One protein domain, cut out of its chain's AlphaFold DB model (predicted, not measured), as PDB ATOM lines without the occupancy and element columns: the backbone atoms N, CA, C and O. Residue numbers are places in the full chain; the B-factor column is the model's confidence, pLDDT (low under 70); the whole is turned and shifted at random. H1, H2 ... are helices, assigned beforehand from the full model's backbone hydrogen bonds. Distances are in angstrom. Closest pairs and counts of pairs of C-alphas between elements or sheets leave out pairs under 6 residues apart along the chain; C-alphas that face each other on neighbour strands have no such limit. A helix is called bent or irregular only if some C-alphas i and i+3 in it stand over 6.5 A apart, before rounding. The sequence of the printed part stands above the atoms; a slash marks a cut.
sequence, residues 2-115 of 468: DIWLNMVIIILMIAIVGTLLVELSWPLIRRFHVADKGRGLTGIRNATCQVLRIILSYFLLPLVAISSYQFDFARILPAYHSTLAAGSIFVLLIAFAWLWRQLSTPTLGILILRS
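AT A GLANCE: This is residues 2 to 115 of the 468 residues of an uncharacterized protein of Exophiala spinifera (UniProt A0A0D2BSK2). Two helical hairpins joined end to end make an elongated, loose model: the long H1 runs along one side, H2 and then H3 run back, and H4 folds back along H3 until its far part crosses H2. The short H5 sits near H2, while residues 27 to 42 and 75 to 80 stick out. The printed part has 114 residues with five named helices, H1 to H5 in chain order, and no named strand; its class is all helix. It is loose, with a radius of gyration of the C-alphas of 17.4 A, and spans 60 by 29 by 22 A.

HOW THE PARTS SIT: Begin with H1, residues 3 to 32; its residues 15 to 23 touch H2, residues 41 to 58, closest at the C-alphas of Thr 19 and Thr 48, 5.8 A. This hairpin has a steep tilt of 42 degrees, opposite ways. H3, residues 60 to 72, and H4, residues 79 to 102, form another hairpin, closest at C-alphas 67 and 85, 5.0 A, with a shallow tilt of 26 degrees. H2 and H4 touch at a steep tilt of 56 degrees, closest at C-alphas 49 and 99, 6.4 A. H1 and H3 only just touch, with 3 pairs of C-alphas within 8 A, closest at Trp 4 and Ile 66, 7.0 A. H5, residues 108 to 111, is near H2 but apart from H4. Every O i to N i+4 pair is within hydrogen-bond range in H4, against 23 of 26 in H1, 13 of 14 in H2 and 6 of 9 in H3; H5 is too short for one.

IN THESE COORDINATES: Find C-alpha 3 at (39.456, 34.311, -48.713); from there H1 runs 42.3 A to C-alpha 32. H2 measures 27.0 A, H3 19.2 A and H4 34.3 A, ending at C-alpha 102, (49.504, 7.515, -33.362). H5, 6.5 A, is only just irregular.

THE WHOLE: Look from Val 34 to Arg 75: their C-alphas, 60.2 A apart, are the farthest pair. There is no cut and no long link. Residues 27 to 44 and 102 to 115 have pLDDT under 70.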
ATOM      1  N   ASP A   2      40.665  38.101 -47.401       74.56
ATOM      2  CA  ASP A   2      40.026  37.308 -46.352       74.56
ATOM      3  C   ASP A   2      39.715  35.877 -46.794       74.56
ATOM      4  O   ASP A   2      39.487  35.005 -45.964       74.56
ATOM      5  N   ILE A   3      39.768  35.609 -48.103       81.69
ATOM      6  CA  ILE A   3      39.456  34.311 -48.713       81.69
ATOM      7  C   ILE A   3      40.382  33.202 -48.182       81.69
ATOM      8  O   ILE A   3      39.897  32.108 -47.909       81.69
ATOM      9  N   TRP A   4      41.682  33.466 -47.976       86.06
ATOM     10  CA  TRP A   4      42.592  32.461 -47.402       86.06
ATOM     11  C   TRP A   4      42.247  32.147 -45.942       86.06
ATOM     12  O   TRP A   4      42.069  30.978 -45.603       86.06
ATOM     13  N   LEU A   5      42.079  33.174 -45.096       84.06
ATOM     14  CA  LEU A   5      41.675  32.985 -43.699       84.06
ATOM     15  C   LEU A   5      40.323  32.271 -43.607       84.06
ATOM     16  O   LEU A   5      40.206  31.305 -42.864       84.06
ATOM     17  N   ASN A   6      39.340  32.679 -44.411       87.25
ATOM     18  CA  ASN A   6      38.031  32.040 -44.478       87.25
ATOM     19  C   ASN A   6      38.145  30.558 -44.874       87.25
ATOM     20  O   ASN A   6      37.571  29.710 -44.207       87.25
ATOM     21  N   MET A   7      38.950  30.207 -45.884       84.69
ATOM     22  CA  MET A   7      39.172  28.803 -46.267       84.69
ATOM     23  C   MET A   7      39.858  27.985 -45.163       84.69
ATOM     24  O   MET A   7      39.449  26.854 -44.901       84.69
ATOM     25  N   VAL A   8      40.855  28.546 -44.470       84.38
ATOM     26  CA  VAL A   8      41.506  27.887 -43.322       84.38
ATOM     27  C   VAL A   8      40.520  27.697 -42.163       84.38
ATOM     28  O   VAL A   8      40.457  26.610 -41.589       84.38
ATOM     29  N   ILE A   9      39.705  28.711 -41.855       87.12
ATOM     30  CA  ILE A   9      38.666  28.670 -40.814       87.12
ATOM     31  C   ILE A   9      37.569  27.659 -41.171       87.12
ATOM     32  O   ILE A   9      37.194  26.860 -40.319       87.12
ATOM     33  N   ILE A  10      37.099  27.622 -42.422       87.12
ATOM     34  CA  ILE A  10      36.113  26.647 -42.910       87.12
ATOM     35  C   ILE A  10      36.656  25.220 -42.780       87.12
ATOM     36  O   ILE A  10      35.954  24.349 -42.276       87.12
ATOM     37  N   ILE A  11      37.908  24.961 -43.171       84.12
ATOM     38  CA  ILE A  11      38.490  23.613 -43.071       84.12
ATOM     39  C   ILE A  11      38.724  23.213 -41.601       84.12
ATOM     40  O   ILE A  11      38.500  22.055 -41.244       84.12
ATOM     41  N   LEU A  12      39.084  24.156 -40.723       83.38
ATOM     42  CA  LEU A  12      39.156  23.929 -39.274       83.38
ATOM     43  C   LEU A  12      37.768  23.667 -38.656       83.38
ATOM     44  O   LEU A  12      37.623  22.781 -37.819       83.38
ATOM     45  N   MET A  13      36.737  24.384 -39.102       86.88
ATOM     46  CA  MET A  13      35.348  24.197 -38.674       86.88
ATOM     47  C   MET A  13      34.819  22.825 -39.118       86.88
ATOM     48  O   MET A  13      34.281  22.085 -38.298       86.88
ATOM     49  N   ILE A  14      35.089  22.420 -40.365       86.19
ATOM     50  CA  ILE A  14      34.824  21.064 -40.878       86.19
ATOM     51  C   ILE A  14      35.587  20.004 -40.067       86.19
ATOM     52  O   ILE A  14      35.047  18.924 -39.834       86.19
ATOM     53  N   ALA A  15      36.803  20.292 -39.588       81.56
ATOM     54  CA  ALA A  15      37.535  19.383 -38.704       81.56
ATOM     55  C   ALA A  15      36.838  19.195 -37.352       81.56
ATOM     56  O   ALA A  15      36.603  18.057 -36.949       81.56
ATOM     57  N   ILE A  16      36.460  20.293 -36.693       82.50
ATOM     58  CA  ILE A  16      35.794  20.279 -35.385       82.50
ATOM     59  C   ILE A  16      34.418  19.604 -35.489       82.50
ATOM     60  O   ILE A  16      34.137  18.652 -34.757       82.50
ATOM     61  N   VAL A  17      33.584  20.021 -36.447       85.81
ATOM     62  CA  VAL A  17      32.269  19.412 -36.707       85.81
ATOM     63  C   VAL A  17      32.417  17.946 -37.118       85.81
ATOM     64  O   VAL A  17      31.663  17.102 -36.642       85.81
ATOM     65  N   GLY A  18      33.427  17.605 -37.922       81.69
ATOM     66  CA  GLY A  18      33.752  16.223 -38.274       81.69
ATOM     67  C   GLY A  18      34.075  15.360 -37.052       81.69
ATOM     68  O   GLY A  18      33.542  14.257 -36.934       81.69
ATOM     69  N   THR A  19      34.890  15.853 -36.112       78.75
ATOM     70  CA  THR A  19      35.167  15.134 -34.856       78.75
ATOM     71  C   THR A  19      33.918  14.971 -33.998       78.75
ATOM     72  O   THR A  19      33.630  13.853 -33.572       78.75
ATOM     73  N   LEU A  20      33.121  16.030 -33.837       81.62
ATOM     74  CA  LEU A  20      31.874  15.992 -33.071       81.62
ATOM     75  C   LEU A  20      30.853  15.018 -33.679       81.62
ATOM     76  O   LEU A  20      30.218  14.268 -32.946       81.62
ATOM     77  N   LEU A  21      30.723  14.959 -35.008       84.19
ATOM     78  CA  LEU A  21      29.829  14.014 -35.689       84.19
ATOM     79  C   LEU A  21      30.285  12.555 -35.540       84.19
ATOM     80  O   LEU A  21      29.444  11.669 -35.378       84.19
ATOM     81  N   VAL A  22      31.593  12.275 -35.558       78.44
ATOM     82  CA  VAL A  22      32.105  10.914 -35.305       78.44
ATOM     83  C   VAL A  22      31.913  10.522 -33.836       78.44
ATOM     84  O   VAL A  22      31.507   9.396 -33.557       78.44
ATOM     85  N   GLU A  23      32.119  11.441 -32.893       79.44
ATOM     86  CA  GLU A  23      31.893  11.187 -31.463       79.44
ATOM     87  C   GLU A  23      30.405  11.062 -31.100       79.44
ATOM     88  O   GLU A  23      30.061  10.229 -30.265       79.44
ATOM     89  N   LEU A  24      29.511  11.802 -31.767       78.88
ATOM     90  CA  LEU A  24      28.058  11.728 -31.572       78.88
ATOM     91  C   LEU A  24      27.422  10.512 -32.267       78.88
ATOM     92  O   LEU A  24      26.465   9.934 -31.750       78.88
ATOM     93  N   SER A  25      27.962  10.072 -33.407       74.25
ATOM     94  CA  SER A  25      27.517   8.833 -34.066       74.25
ATOM     95  C   SER A  25      28.047   7.569 -33.381       74.25
ATOM     96  O   SER A  25      27.373   6.540 -33.418       74.25
ATOM     97  N   TRP A  26      29.186   7.632 -32.679       72.00
ATOM     98  CA  TRP A  26      29.741   6.512 -31.907       72.00
ATOM     99  C   TRP A  26      28.741   5.853 -30.927       72.00
ATOM    100  O   TRP A  26      28.554   4.637 -31.024       72.00
ATOM    101  N   PRO A  27      28.035   6.573 -30.024       68.56
ATOM    102  CA  PRO A  27      27.026   5.970 -29.154       68.56
ATOM    103  C   PRO A  27      25.788   5.471 -29.912       68.56
ATOM    104  O   PRO A  27      25.194   4.489 -29.473       68.56
ATOM    105  N   LEU A  28      25.406   6.082 -31.043       69.81
ATOM    106  CA  LEU A  28      24.303   5.585 -31.882       69.81
ATOM    107  C   LEU A  28      24.664   4.238 -32.523       69.81
ATOM    108  O   LEU A  28      23.920   3.273 -32.380       69.81
ATOM    109  N   ILE A  29      25.838   4.137 -33.147       65.75
ATOM    110  CA  ILE A  29      26.350   2.890 -33.740       65.75
ATOM    111  C   ILE A  29      26.494   1.806 -32.659       65.75
ATOM    112  O   ILE A  29      26.126   0.651 -32.874       65.75
ATOM    113  N   ARG A  30      26.939   2.179 -31.454       63.28
ATOM    114  CA  ARG A  30      27.066   1.268 -30.305       63.28
ATOM    115  C   ARG A  30      25.727   0.782 -29.732       63.28
ATOM    116  O   ARG A  30      25.721  -0.240 -29.057       63.28
ATOM    117  N   ARG A  31      24.593   1.444 -30.013       59.56
ATOM    118  CA  ARG A  31      23.252   0.896 -29.707       59.56
ATOM    119  C   ARG A  31      22.875  -0.266 -30.633       59.56
ATOM    120  O   ARG A  31      22.155  -1.153 -30.197       59.56
ATOM    121  N   PHE A  32      23.392  -0.290 -31.864       58.38
ATOM    122  CA  PHE A  32      23.208  -1.410 -32.799       58.38
ATOM    123  C   PHE A  32      24.259  -2.522 -32.625       58.38
ATOM    124  O   PHE A  32      23.982  -3.674 -32.940       58.38
ATOM    125  N   HIS A  33      25.453  -2.209 -32.112       51.12
ATOM    126  CA  HIS A  33      26.512  -3.189 -31.825       51.12
ATOM    127  C   HIS A  33      26.606  -3.520 -30.325       51.12
ATOM    128  O   HIS A  33      27.437  -2.978 -29.590       51.12
ATOM    129  N   VAL A  34      25.771  -4.460 -29.871       49.19
ATOM    130  CA  VAL A  34      25.733  -4.959 -28.480       49.19
ATOM    131  C   VAL A  34      26.865  -5.971 -28.213       49.19
ATOM    132  O   VAL A  34      26.628  -7.108 -27.822       49.19
ATOM    133  N   ALA A  35      28.119  -5.563 -28.443       48.31
ATOM    134  CA  ALA A  35      29.321  -6.336 -28.109       48.31
ATOM    135  C   ALA A  35      30.593  -5.458 -28.081       48.31
ATOM    136  O   ALA A  35      31.359  -5.452 -29.036       48.31
ATOM    137  N   ASP A  36      30.790  -4.682 -27.003       46.09
ATOM    138  CA  ASP A  36      32.099  -4.518 -26.327       46.09
ATOM    139  C   ASP A  36      32.041  -3.464 -25.204       46.09
ATOM    140  O   ASP A  36      31.683  -2.298 -25.417       46.09
ATOM    141  N   LYS A  37      32.466  -3.841 -23.990       48.66
ATOM    142  CA  LYS A  37      32.685  -2.936 -22.845       48.66
ATOM    143  C   LYS A  37      34.184  -2.904 -22.515       48.66
ATOM    144  O   LYS A  37      34.691  -3.851 -21.933       48.66
ATOM    145  N   GLY A  38      34.886  -1.815 -22.853       48.09
ATOM    146  CA  GLY A  38      36.306  -1.682 -22.475       48.09
ATOM    147  C   GLY A  38      37.097  -0.455 -22.957       48.09
ATOM    148  O   GLY A  38      38.214  -0.252 -22.493       48.09
ATOM    149  N   ARG A  39      36.580   0.382 -23.873       47.72
ATOM    150  CA  ARG A  39      37.346   1.512 -24.454       47.72
ATOM    151  C   ARG A  39      36.558   2.823 -24.548       47.72
ATOM    152  O   ARG A  39      36.099   3.200 -25.620       47.72
ATOM    153  N   GLY A  40      36.429   3.532 -23.423       51.69
ATOM    154  CA  GLY A  40      35.891   4.903 -23.384       51.69
ATOM    155  C   GLY A  40      36.886   5.924 -23.947       51.69
ATOM    156  O   GLY A  40      36.771   6.351 -25.092       51.69
ATOM    157  N   LEU A  41      37.930   6.239 -23.172       51.03
ATOM    158  CA  LEU A  41      38.988   7.207 -23.523       51.03
ATOM    159  C   LEU A  41      39.729   6.893 -24.839       51.03
ATOM    160  O   LEU A  41      40.266   7.789 -25.488       51.03
ATOM    161  N   THR A  42      39.756   5.629 -25.272       58.09
ATOM    162  CA  THR A  42      40.368   5.245 -26.555       58.09
ATOM    163  C   THR A  42      39.510   5.614 -27.770       58.09
ATOM    164  O   THR A  42      40.055   5.697 -28.869       58.09
ATOM    165  N   GLY A  43      38.200   5.833 -27.590       65.56
ATOM    166  CA  GLY A  43      37.256   6.178 -28.656       65.56
ATOM    167  C   GLY A  43      37.520   7.566 -29.238       65.56
ATOM    168  O   GLY A  43      37.808   7.666 -30.427       65.56
ATOM    169  N   ILE A  44      37.530   8.598 -28.384       68.25
ATOM    170  CA  ILE A  44      37.812  10.006 -28.737       68.25
ATOM    171  C   ILE A  44      39.101  10.105 -29.556       68.25
ATOM    172  O   ILE A  44      39.074  10.477 -30.725       68.25
ATOM    173  N   ARG A  45      40.233   9.632 -29.011       72.56
ATOM    174  CA  ARG A  45      41.531   9.677 -29.710       72.56
ATOM    175  C   ARG A  45      41.493   8.989 -31.082       72.56
ATOM    176  O   ARG A  45      42.151   9.454 -32.011       72.56
ATOM    177  N   ASN A  46      40.744   7.895 -31.221       72.81
ATOM    178  CA  ASN A  46      40.581   7.194 -32.494       72.81
ATOM    179  C   ASN A  46      39.692   7.977 -33.481       72.81
ATOM    180  O   ASN A  46      40.025   8.042 -34.663       72.81
ATOM    181  N   ALA A  47      38.622   8.623 -33.002       73.44
ATOM    182  CA  ALA A  47      37.780   9.528 -33.784       73.44
ATOM    183  C   ALA A  47      38.580  10.737 -34.298       73.44
ATOM    184  O   ALA A  47      38.624  10.964 -35.509       73.44
ATOM    185  N   THR A  48      39.309  11.435 -33.416       75.88
ATOM    186  CA  THR A  48      40.195  12.552 -33.787       75.88
ATOM    187  C   THR A  48      41.212  12.127 -34.843       75.88
ATOM    188  O   THR A  48      41.376  12.807 -35.853       75.88
ATOM    189  N   CYS A  49      41.861  10.971 -34.664       75.69
ATOM    190  CA  CYS A  49      42.835  10.461 -35.629       75.69
ATOM    191  C   CYS A  49      42.206  10.098 -36.980       75.69
ATOM    192  O   CYS A  49      42.822  10.340 -38.015       75.69
ATOM    193  N   GLN A  50      40.994   9.538 -37.000       76.94
ATOM    194  CA  GLN A  50      40.307   9.181 -38.241       76.94
ATOM    195  C   GLN A  50      39.834  10.424 -39.014       76.94
ATOM    196  O   GLN A  50      40.002  10.472 -40.232       76.94
ATOM    197  N   VAL A  51      39.309  11.446 -38.331       79.56
ATOM    198  CA  VAL A  51      38.901  12.717 -38.962       79.56
ATOM    199  C   VAL A  51      40.118  13.505 -39.439       79.56
ATOM    200  O   VAL A  51      40.169  13.892 -40.607       79.56
ATOM    201  N   LEU A  52      41.146  13.652 -38.593       77.19
ATOM    202  CA  LEU A  52      42.402  14.298 -38.977       77.19
ATOM    203  C   LEU A  52      43.031  13.600 -40.186       77.19
ATOM    204  O   LEU A  52      43.453  14.267 -41.122       77.19
ATOM    205  N   ARG A  53      43.034  12.262 -40.217       79.25
ATOM    206  CA  ARG A  53      43.506  11.484 -41.367       79.25
ATOM    207  C   ARG A  53      42.734  11.796 -42.644       79.25
ATOM    208  O   ARG A  53      43.369  11.940 -43.685       79.25
ATOM    209  N   ILE A  54      41.402  11.855 -42.598       78.75
ATOM    210  CA  ILE A  54      40.575  12.185 -43.769       78.75
ATOM    211  C   ILE A  54      40.957  13.578 -44.278       78.75
ATOM    212  O   ILE A  54      41.304  13.737 -45.448       78.75
ATOM    213  N   ILE A  55      40.993  14.569 -43.389       80.19
ATOM    214  CA  ILE A  55      41.261  15.962 -43.757       80.19
ATOM    215  C   ILE A  55      42.681  16.129 -44.302       80.19
ATOM    216  O   ILE A  55      42.871  16.719 -45.361       80.19
ATOM    217  N   LEU A  56      43.668  15.506 -43.663       78.00
ATOM    218  CA  LEU A  56      45.062  15.496 -44.104       78.00
ATOM    219  C   LEU A  56      45.302  14.632 -45.365       78.00
ATOM    220  O   LEU A  56      46.359  14.734 -45.976       78.00
ATOM    221  N   SER A  57      44.336  13.802 -45.783       80.06
ATOM    222  CA  SER A  57      44.395  13.062 -47.058       80.06
ATOM    223  C   SER A  57      43.810  13.858 -48.230       80.06
ATOM    224  O   SER A  57      44.315  13.742 -49.343       80.06
ATOM    225  N   TYR A  58      42.759  14.657 -47.999       81.88
ATOM    226  CA  TYR A  58      42.056  15.399 -49.058       81.88
ATOM    227  C   TYR A  58      42.442  16.886 -49.137       81.88
ATOM    228  O   TYR A  58      42.651  17.402 -50.232       81.88
ATOM    229  N   PHE A  59      42.573  17.572 -48.000       83.81
ATOM    230  CA  PHE A  59      42.788  19.024 -47.937       83.81
ATOM    231  C   PHE A  59      44.254  19.441 -47.771       83.81
ATOM    232  O   PHE A  59      44.554  20.620 -47.920       83.81
ATOM    233  N   LEU A  60      45.187  18.513 -47.525       86.88
ATOM    234  CA  LEU A  60      46.616  18.837 -47.391       86.88
ATOM    235  C   LEU A  60      47.176  19.559 -48.624       86.88
ATOM    236  O   LEU A  60      47.791  20.609 -48.480       86.88
ATOM    237  N   LEU A  61      46.957  19.014 -49.827       88.81
ATOM    238  CA  LEU A  61      47.473  19.603 -51.066       88.81
ATOM    239  C   LEU A  61      46.965  21.045 -51.288       88.81
ATOM    240  O   LEU A  61      47.811  21.921 -51.468       88.81
ATOM    241  N   PRO A  62      45.643  21.340 -51.240       89.12
ATOM    242  CA  PRO A  62      45.162  22.713 -51.390       89.12
ATOM    243  C   PRO A  62      45.527  23.623 -50.207       89.12
ATOM    244  O   PRO A  62      45.868  24.776 -50.451       89.12
ATOM    245  N   LEU A  63      45.529  23.146 -48.953       88.50
ATOM    246  CA  LEU A  63      45.965  23.968 -47.812       88.50
ATOM    247  C   LEU A  63      47.421  24.413 -47.967       88.50
ATOM    248  O   LEU A  63      47.712  25.600 -47.854       88.50
ATOM    249  N   VAL A  64      48.328  23.477 -48.264       92.12
ATOM    250  CA  VAL A  64      49.746  23.797 -48.474       92.12
ATOM    251  C   VAL A  64      49.907  24.735 -49.672       92.12
ATOM    252  O   VAL A  64      50.633  25.713 -49.555       92.12
ATOM    253  N   ALA A  65      49.189  24.518 -50.779       92.12
ATOM    254  CA  ALA A  65      49.265  25.400 -51.945       92.12
ATOM    255  C   ALA A  65      48.805  26.841 -51.657       92.12
ATOM    256  O   ALA A  65      49.540  27.781 -51.955       92.12
ATOM    257  N   ILE A  66      47.629  27.048 -51.050       90.19
ATOM    258  CA  ILE A  66      47.108  28.409 -50.812       90.19
ATOM    259  C   ILE A  66      47.897  29.116 -49.690       90.19
ATOM    260  O   ILE A  66      48.075  30.334 -49.745       90.19
ATOM    261  N   SER A  67      48.430  28.376 -48.708       90.56
ATOM    262  CA  SER A  67      49.348  28.940 -47.709       90.56
ATOM    263  C   SER A  67      50.719  29.283 -48.302       90.56
ATOM    264  O   SER A  67      51.232  30.363 -48.027       90.56
ATOM    265  N   SER A  68      51.300  28.436 -49.160       90.38
ATOM    266  CA  SER A  68      52.565  28.745 -49.844       90.38
ATOM    267  C   SER A  68      52.444  29.936 -50.800       90.38
ATOM    268  O   SER A  68      53.370  30.735 -50.878       90.38
ATOM    269  N   TYR A  69      51.289  30.119 -51.444       89.69
ATOM    270  CA  TYR A  69      50.988  31.293 -52.274       89.69
ATOM    271  C   TYR A  69      51.053  32.630 -51.507       89.69
ATOM    272  O   TYR A  69      51.354  33.665 -52.098       89.69
ATOM    273  N   GLN A  70      50.850  32.641 -50.180       88.31
ATOM    274  CA  GLN A  70      51.000  33.871 -49.386       88.31
ATOM    275  C   GLN A  70      52.458  34.375 -49.335       88.31
ATOM    276  O   GLN A  70      52.685  35.545 -49.026       88.31
ATOM    277  N   PHE A  71      53.451  33.523 -49.628       85.12
ATOM    278  CA  PHE A  71      54.862  33.922 -49.632       85.12
ATOM    279  C   PHE A  71      55.253  34.729 -50.874       85.12
ATOM    280  O   PHE A  71      56.037  35.670 -50.745       85.12
ATOM    281  N   ASP A  72      54.657  34.446 -52.037       83.94
ATOM    282  CA  ASP A  72      54.918  35.164 -53.296       83.94
ATOM    283  C   ASP A  72      54.618  36.672 -53.166       83.94
ATOM    284  O   ASP A  72      55.304  37.512 -53.752       83.94
ATOM    285  N   PHE A  73      53.655  37.033 -52.308       80.81
ATOM    286  CA  PHE A  73      53.259  38.415 -52.024       80.81
ATOM    287  C   PHE A  73      53.790  38.953 -50.679       80.81
ATOM    288  O   PHE A  73      53.458  40.073 -50.288       80.81
ATOM    289  N   ALA A  74      54.660  38.222 -49.969       76.25
ATOM    290  CA  ALA A  74      55.156  38.608 -48.638       76.25
ATOM    291  C   ALA A  74      56.051  39.868 -48.612       76.25
ATOM    292  O   ALA A  74      56.391  40.350 -47.535       76.25
ATOM    293  N   ARG A  75      56.420  40.421 -49.778       72.88
ATOM    294  CA  ARG A  75      57.051  41.753 -49.903       72.88
ATOM    295  C   ARG A  75      56.049  42.916 -49.866       72.88
ATOM    296  O   ARG A  75      56.467  44.060 -49.738       72.88
ATOM    297  N   ILE A  76      54.759  42.627 -50.039       76.69
ATOM    298  CA  ILE A  76      53.664  43.602 -50.169       76.69
ATOM    299  C   ILE A  76      52.687  43.469 -48.990       76.69
ATOM    300  O   ILE A  76      52.140  44.466 -48.524       76.69
ATOM    301  N   LEU A  77      52.469  42.250 -48.482       74.06
ATOM    302  CA  LEU A  77      51.605  42.011 -47.322       74.06
ATOM    303  C   LEU A  77      52.319  42.318 -45.990       74.06
ATOM    304  O   LEU A  77      53.505  42.020 -45.843       74.06
ATOM    305  N   PRO A  78      51.584  42.805 -44.971       81.88
ATOM    306  CA  PRO A  78      52.066  42.872 -43.594       81.88
ATOM    307  C   PRO A  78      52.597  41.532 -43.059       81.88
ATOM    308  O   PRO A  78      52.013  40.472 -43.295       81.88
ATOM    309  N   ALA A  79      53.655  41.590 -42.243       83.44
ATOM    310  CA  ALA A  79      54.380  40.418 -41.734       83.44
ATOM    311  C   ALA A  79      53.537  39.423 -40.903       83.44
ATOM    312  O   ALA A  79      53.930  38.264 -40.742       83.44
ATOM    313  N   TYR A  80      52.364  39.824 -40.396       82.81
ATOM    314  CA  TYR A  80      51.452  38.899 -39.715       82.81
ATOM    315  C   TYR A  80      50.815  37.878 -40.680       82.81
ATOM    316  O   TYR A  80      50.523  36.757 -40.274       82.81
ATOM    317  N   HIS A  81      50.646  38.198 -41.971       80.56
ATOM    318  CA  HIS A  81      50.099  37.243 -42.945       80.56
ATOM    319  C   HIS A  81      51.093  36.124 -43.284       80.56
ATOM    320  O   HIS A  81      50.726  34.951 -43.263       80.56
ATOM    321  N   SER A  82      52.357  36.463 -43.556       85.44
ATOM    322  CA  SER A  82      53.389  35.474 -43.901       85.44
ATOM    323  C   SER A  82      53.755  34.576 -42.713       85.44
ATOM    324  O   SER A  82      53.948  33.372 -42.889       85.44
ATOM    325  N   THR A  83      53.765  35.115 -41.490       88.00
ATOM    326  CA  THR A  83      53.964  34.317 -40.267       88.00
ATOM    327  C   THR A  83      52.787  33.383 -39.973       88.00
ATOM    328  O   THR A  83      53.021  32.218 -39.650       88.00
ATOM    329  N   LEU A  84      51.532  33.813 -40.173       84.94
ATOM    330  CA  LEU A  84      50.364  32.920 -40.084       84.94
ATOM    331  C   LEU A  84      50.375  31.835 -41.177       84.94
ATOM    332  O   LEU A  84      50.048  30.679 -40.898       84.94
ATOM    333  N   ALA A  85      50.793  32.164 -42.404       87.69
ATOM    334  CA  ALA A  85      50.926  31.194 -43.490       87.69
ATOM    335  C   ALA A  85      51.983  30.119 -43.177       87.69
ATOM    336  O   ALA A  85      51.686  28.922 -43.262       87.69
ATOM    337  N   ALA A  86      53.171  30.522 -42.711       89.44
ATOM    338  CA  ALA A  86      54.206  29.607 -42.225       89.44
ATOM    339  C   ALA A  86      53.720  28.761 -41.035       89.44
ATOM    340  O   ALA A  86      53.909  27.543 -41.025       89.44
ATOM    341  N   GLY A  87      53.015  29.382 -40.083       89.94
ATOM    342  CA  GLY A  87      52.381  28.701 -38.956       89.94
ATOM    343  C   GLY A  87      51.402  27.611 -39.398       89.94
ATOM    344  O   GLY A  87      51.454  26.502 -38.871       89.94
ATOM    345  N   SER A  88      50.570  27.865 -40.413       87.69
ATOM    346  CA  SER A  88      49.620  26.867 -40.930       87.69
ATOM    347  C   SER A  88      50.316  25.627 -41.512       87.69
ATOM    348  O   SER A  88      49.909  24.499 -41.228       87.69
ATOM    349  N   ILE A  89      51.417  25.808 -42.251       89.06
ATOM    350  CA  ILE A  89      52.214  24.705 -42.809       89.06
ATOM    351  C   ILE A  89      52.921  23.940 -41.679       89.06
ATOM    352  O   ILE A  89      52.922  22.708 -41.672       89.06
ATOM    353  N   PHE A  90      53.458  24.643 -40.680       91.38
ATOM    354  CA  PHE A  90      54.091  24.024 -39.513       91.38
ATOM    355  C   PHE A  90      53.097  23.210 -38.665       91.38
ATOM    356  O   PHE A  90      53.400  22.083 -38.271       91.38
ATOM    357  N   VAL A  91      51.874  23.714 -38.463       89.19
ATOM    358  CA  VAL A  91      50.782  22.978 -37.803       89.19
ATOM    359  C   VAL A  91      50.393  21.727 -38.597       89.19
ATOM    360  O   VAL A  91      50.206  20.673 -37.991       89.19
ATOM    361  N   LEU A  92      50.345  21.783 -39.933       86.94
ATOM    362  CA  LEU A  92      50.097  20.601 -40.774       86.94
ATOM    363  C   LEU A  92      51.221  19.554 -40.669       86.94
ATOM    364  O   LEU A  92      50.937  18.354 -40.623       86.94
ATOM    365  N   LEU A  93      52.483  19.983 -40.566       87.50
ATOM    366  CA  LEU A  93      53.629  19.094 -40.332       87.50
ATOM    367  C   LEU A  93      53.582  18.440 -38.941       87.50
ATOM    368  O   LEU A  93      53.805  17.233 -38.828       87.50
ATOM    369  N   ILE A  94      53.234  19.195 -37.890       89.25
ATOM    370  CA  ILE A  94      53.021  18.653 -36.538       89.25
ATOM    371  C   ILE A  94      51.851  17.664 -36.534       89.25
ATOM    372  O   ILE A  94      51.983  16.562 -36.002       89.25
ATOM    373  N   ALA A  95      50.729  18.017 -37.163       83.81
ATOM    374  CA  ALA A  95      49.553  17.162 -37.264       83.81
ATOM    375  C   ALA A  95      49.862  15.849 -38.002       83.81
ATOM    376  O   ALA A  95      49.423  14.783 -37.562       83.81
ATOM    377  N   PHE A  96      50.681  15.891 -39.060       83.06
ATOM    378  CA  PHE A  96      51.192  14.685 -39.709       83.06
ATOM    379  C   PHE A  96      52.098  13.863 -38.791       83.06
ATOM    380  O   PHE A  96      51.878  12.664 -38.641       83.06
ATOM    381  N   ALA A  97      53.094  14.481 -38.150       84.50
ATOM    382  CA  ALA A  97      54.020  13.783 -37.261       84.50
ATOM    383  C   ALA A  97      53.303  13.146 -36.054       84.50
ATOM    384  O   ALA A  97      53.672  12.057 -35.609       84.50
ATOM    385  N   TRP A  98      52.243  13.786 -35.556       84.38
ATOM    386  CA  TRP A  98      51.350  13.247 -34.535       84.38
ATOM    387  C   TRP A  98      50.537  12.057 -35.056       84.38
ATOM    388  O   TRP A  98      50.575  10.977 -34.462       84.38
ATOM    389  N   LEU A  99      49.864  12.212 -36.202       77.44
ATOM    390  CA  LEU A  99      49.101  11.143 -36.853       77.44
ATOM    391  C   LEU A  99      49.988   9.922 -37.155       77.44
ATOM    392  O   LEU A  99      49.573   8.785 -36.941       77.44
ATOM    393  N   TRP A 100      51.230  10.161 -37.580       76.38
ATOM    394  CA  TRP A 100      52.248   9.144 -37.841       76.38
ATOM    395  C   TRP A 100      52.657   8.365 -36.588       76.38
ATOM    396  O   TRP A 100      52.753   7.142 -36.624       76.38
ATOM    397  N   ARG A 101      52.865   9.057 -35.460       78.88
ATOM    398  CA  ARG A 101      53.146   8.419 -34.161       78.88
ATOM    399  C   ARG A 101      51.946   7.630 -33.633       78.88
ATOM    400  O   ARG A 101      52.134   6.646 -32.923       78.88
ATOM    401  N   GLN A 102      50.725   8.065 -33.950       69.50
ATOM    402  CA  GLN A 102      49.504   7.515 -33.362       69.50
ATOM    403  C   GLN A 102      48.872   6.366 -34.173       69.50
ATOM    404  O   GLN A 102      48.173   5.533 -33.588       69.50
ATOM    405  N   LEU A 103      49.123   6.268 -35.484       64.06
ATOM    406  CA  LEU A 103      48.694   5.138 -36.314       64.06
ATOM    407  C   LEU A 103      49.830   4.129 -36.513       64.06
ATOM    408  O   LEU A 103      50.888   4.451 -37.042       64.06
ATOM    409  N   SER A 104      49.560   2.853 -36.221       54.69
ATOM    410  CA  SER A 104      50.395   1.768 -36.750       54.69
ATOM    411  C   SER A 104      50.363   1.789 -38.282       54.69
ATOM    412  O   SER A 104      49.296   1.648 -38.881       54.69
ATOM    413  N   THR A 105      51.539   1.903 -38.906       51.81
ATOM    414  CA  THR A 105      51.753   2.041 -40.363       51.81
ATOM    415  C   THR A 105      50.799   1.264 -41.298       51.81
ATOM    416  O   THR A 105      50.322   1.887 -42.252       51.81
ATOM    417  N   PRO A 106      50.425  -0.019 -41.066       49.50
ATOM    418  CA  PRO A 106      49.521  -0.761 -41.954       49.50
ATOM    419  C   PRO A 106      48.093  -0.205 -42.122       49.50
ATOM    420  O   PRO A 106      47.375  -0.720 -42.986       49.50
ATOM    421  N   THR A 107      47.622   0.784 -41.349       49.12
ATOM    422  CA  THR A 107      46.302   1.403 -41.611       49.12
ATOM    423  C   THR A 107      46.361   2.568 -42.585       49.12
ATOM    424  O   THR A 107      45.475   2.642 -43.436       49.12
ATOM    425  N   LEU A 108      47.363   3.454 -42.505       48.59
ATOM    426  CA  LEU A 108      47.440   4.692 -43.302       48.59
ATOM    427  C   LEU A 108      47.389   4.414 -44.811       48.59
ATOM    428  O   LEU A 108      46.560   5.004 -45.509       48.59
ATOM    429  N   GLY A 109      48.175   3.435 -45.274       47.03
ATOM    430  CA  GLY A 109      48.235   3.030 -46.680       47.03
ATOM    431  C   GLY A 109      46.886   2.614 -47.278       47.03
ATOM    432  O   GLY A 109      46.606   2.998 -48.405       47.03
ATOM    433  N   ILE A 110      46.008   1.935 -46.523       47.22
ATOM    434  CA  ILE A 110      44.762   1.309 -47.030       47.22
ATOM    435  C   ILE A 110      43.813   2.278 -47.765       47.22
ATOM    436  O   ILE A 110      43.062   1.843 -48.638       47.22
ATOM    437  N   LEU A 111      43.834   3.574 -47.432       43.41
ATOM    438  CA  LEU A 111      42.958   4.585 -48.047       43.41
ATOM    439  C   LEU A 111      43.482   5.093 -49.407       43.41
ATOM    440  O   LEU A 111      42.700   5.582 -50.214       43.41
ATOM    441  N   ILE A 112      44.789   4.962 -49.661       46.06
ATOM    442  CA  ILE A 112      45.488   5.487 -50.850       46.06
ATOM    443  C   ILE A 112      45.905   4.318 -51.757       46.06
ATOM    444  O   ILE A 112      45.622   4.293 -52.954       46.06
ATOM    445  N   LEU A 113      46.516   3.298 -51.156       51.12
ATOM    446  CA  LEU A 113      46.826   1.993 -51.726       51.12
ATOM    447  C   LEU A 113      45.879   0.961 -51.102       51.12
ATOM    448  O   LEU A 113      46.125   0.444 -50.009       51.12
ATOM    449  N   ARG A 114      44.808   0.610 -51.824       47.31
ATOM    450  CA  ARG A 114      43.921  -0.514 -51.475       47.31
ATOM    451  C   ARG A 114      44.632  -1.851 -51.737       47.31
ATOM    452  O   ARG A 114      44.291  -2.574 -52.673       47.31
ATOM    453  N   SER A 115      45.651  -2.130 -50.925       44.53
ATOM    454  CA  SER A 115      46.430  -3.368 -50.935       44.53
ATOM    455  C   SER A 115      45.507  -4.581 -50.773       44.53
ATOM    456  O   SER A 115      44.539  -4.554 -50.006       44.53
TER     457      SER A 115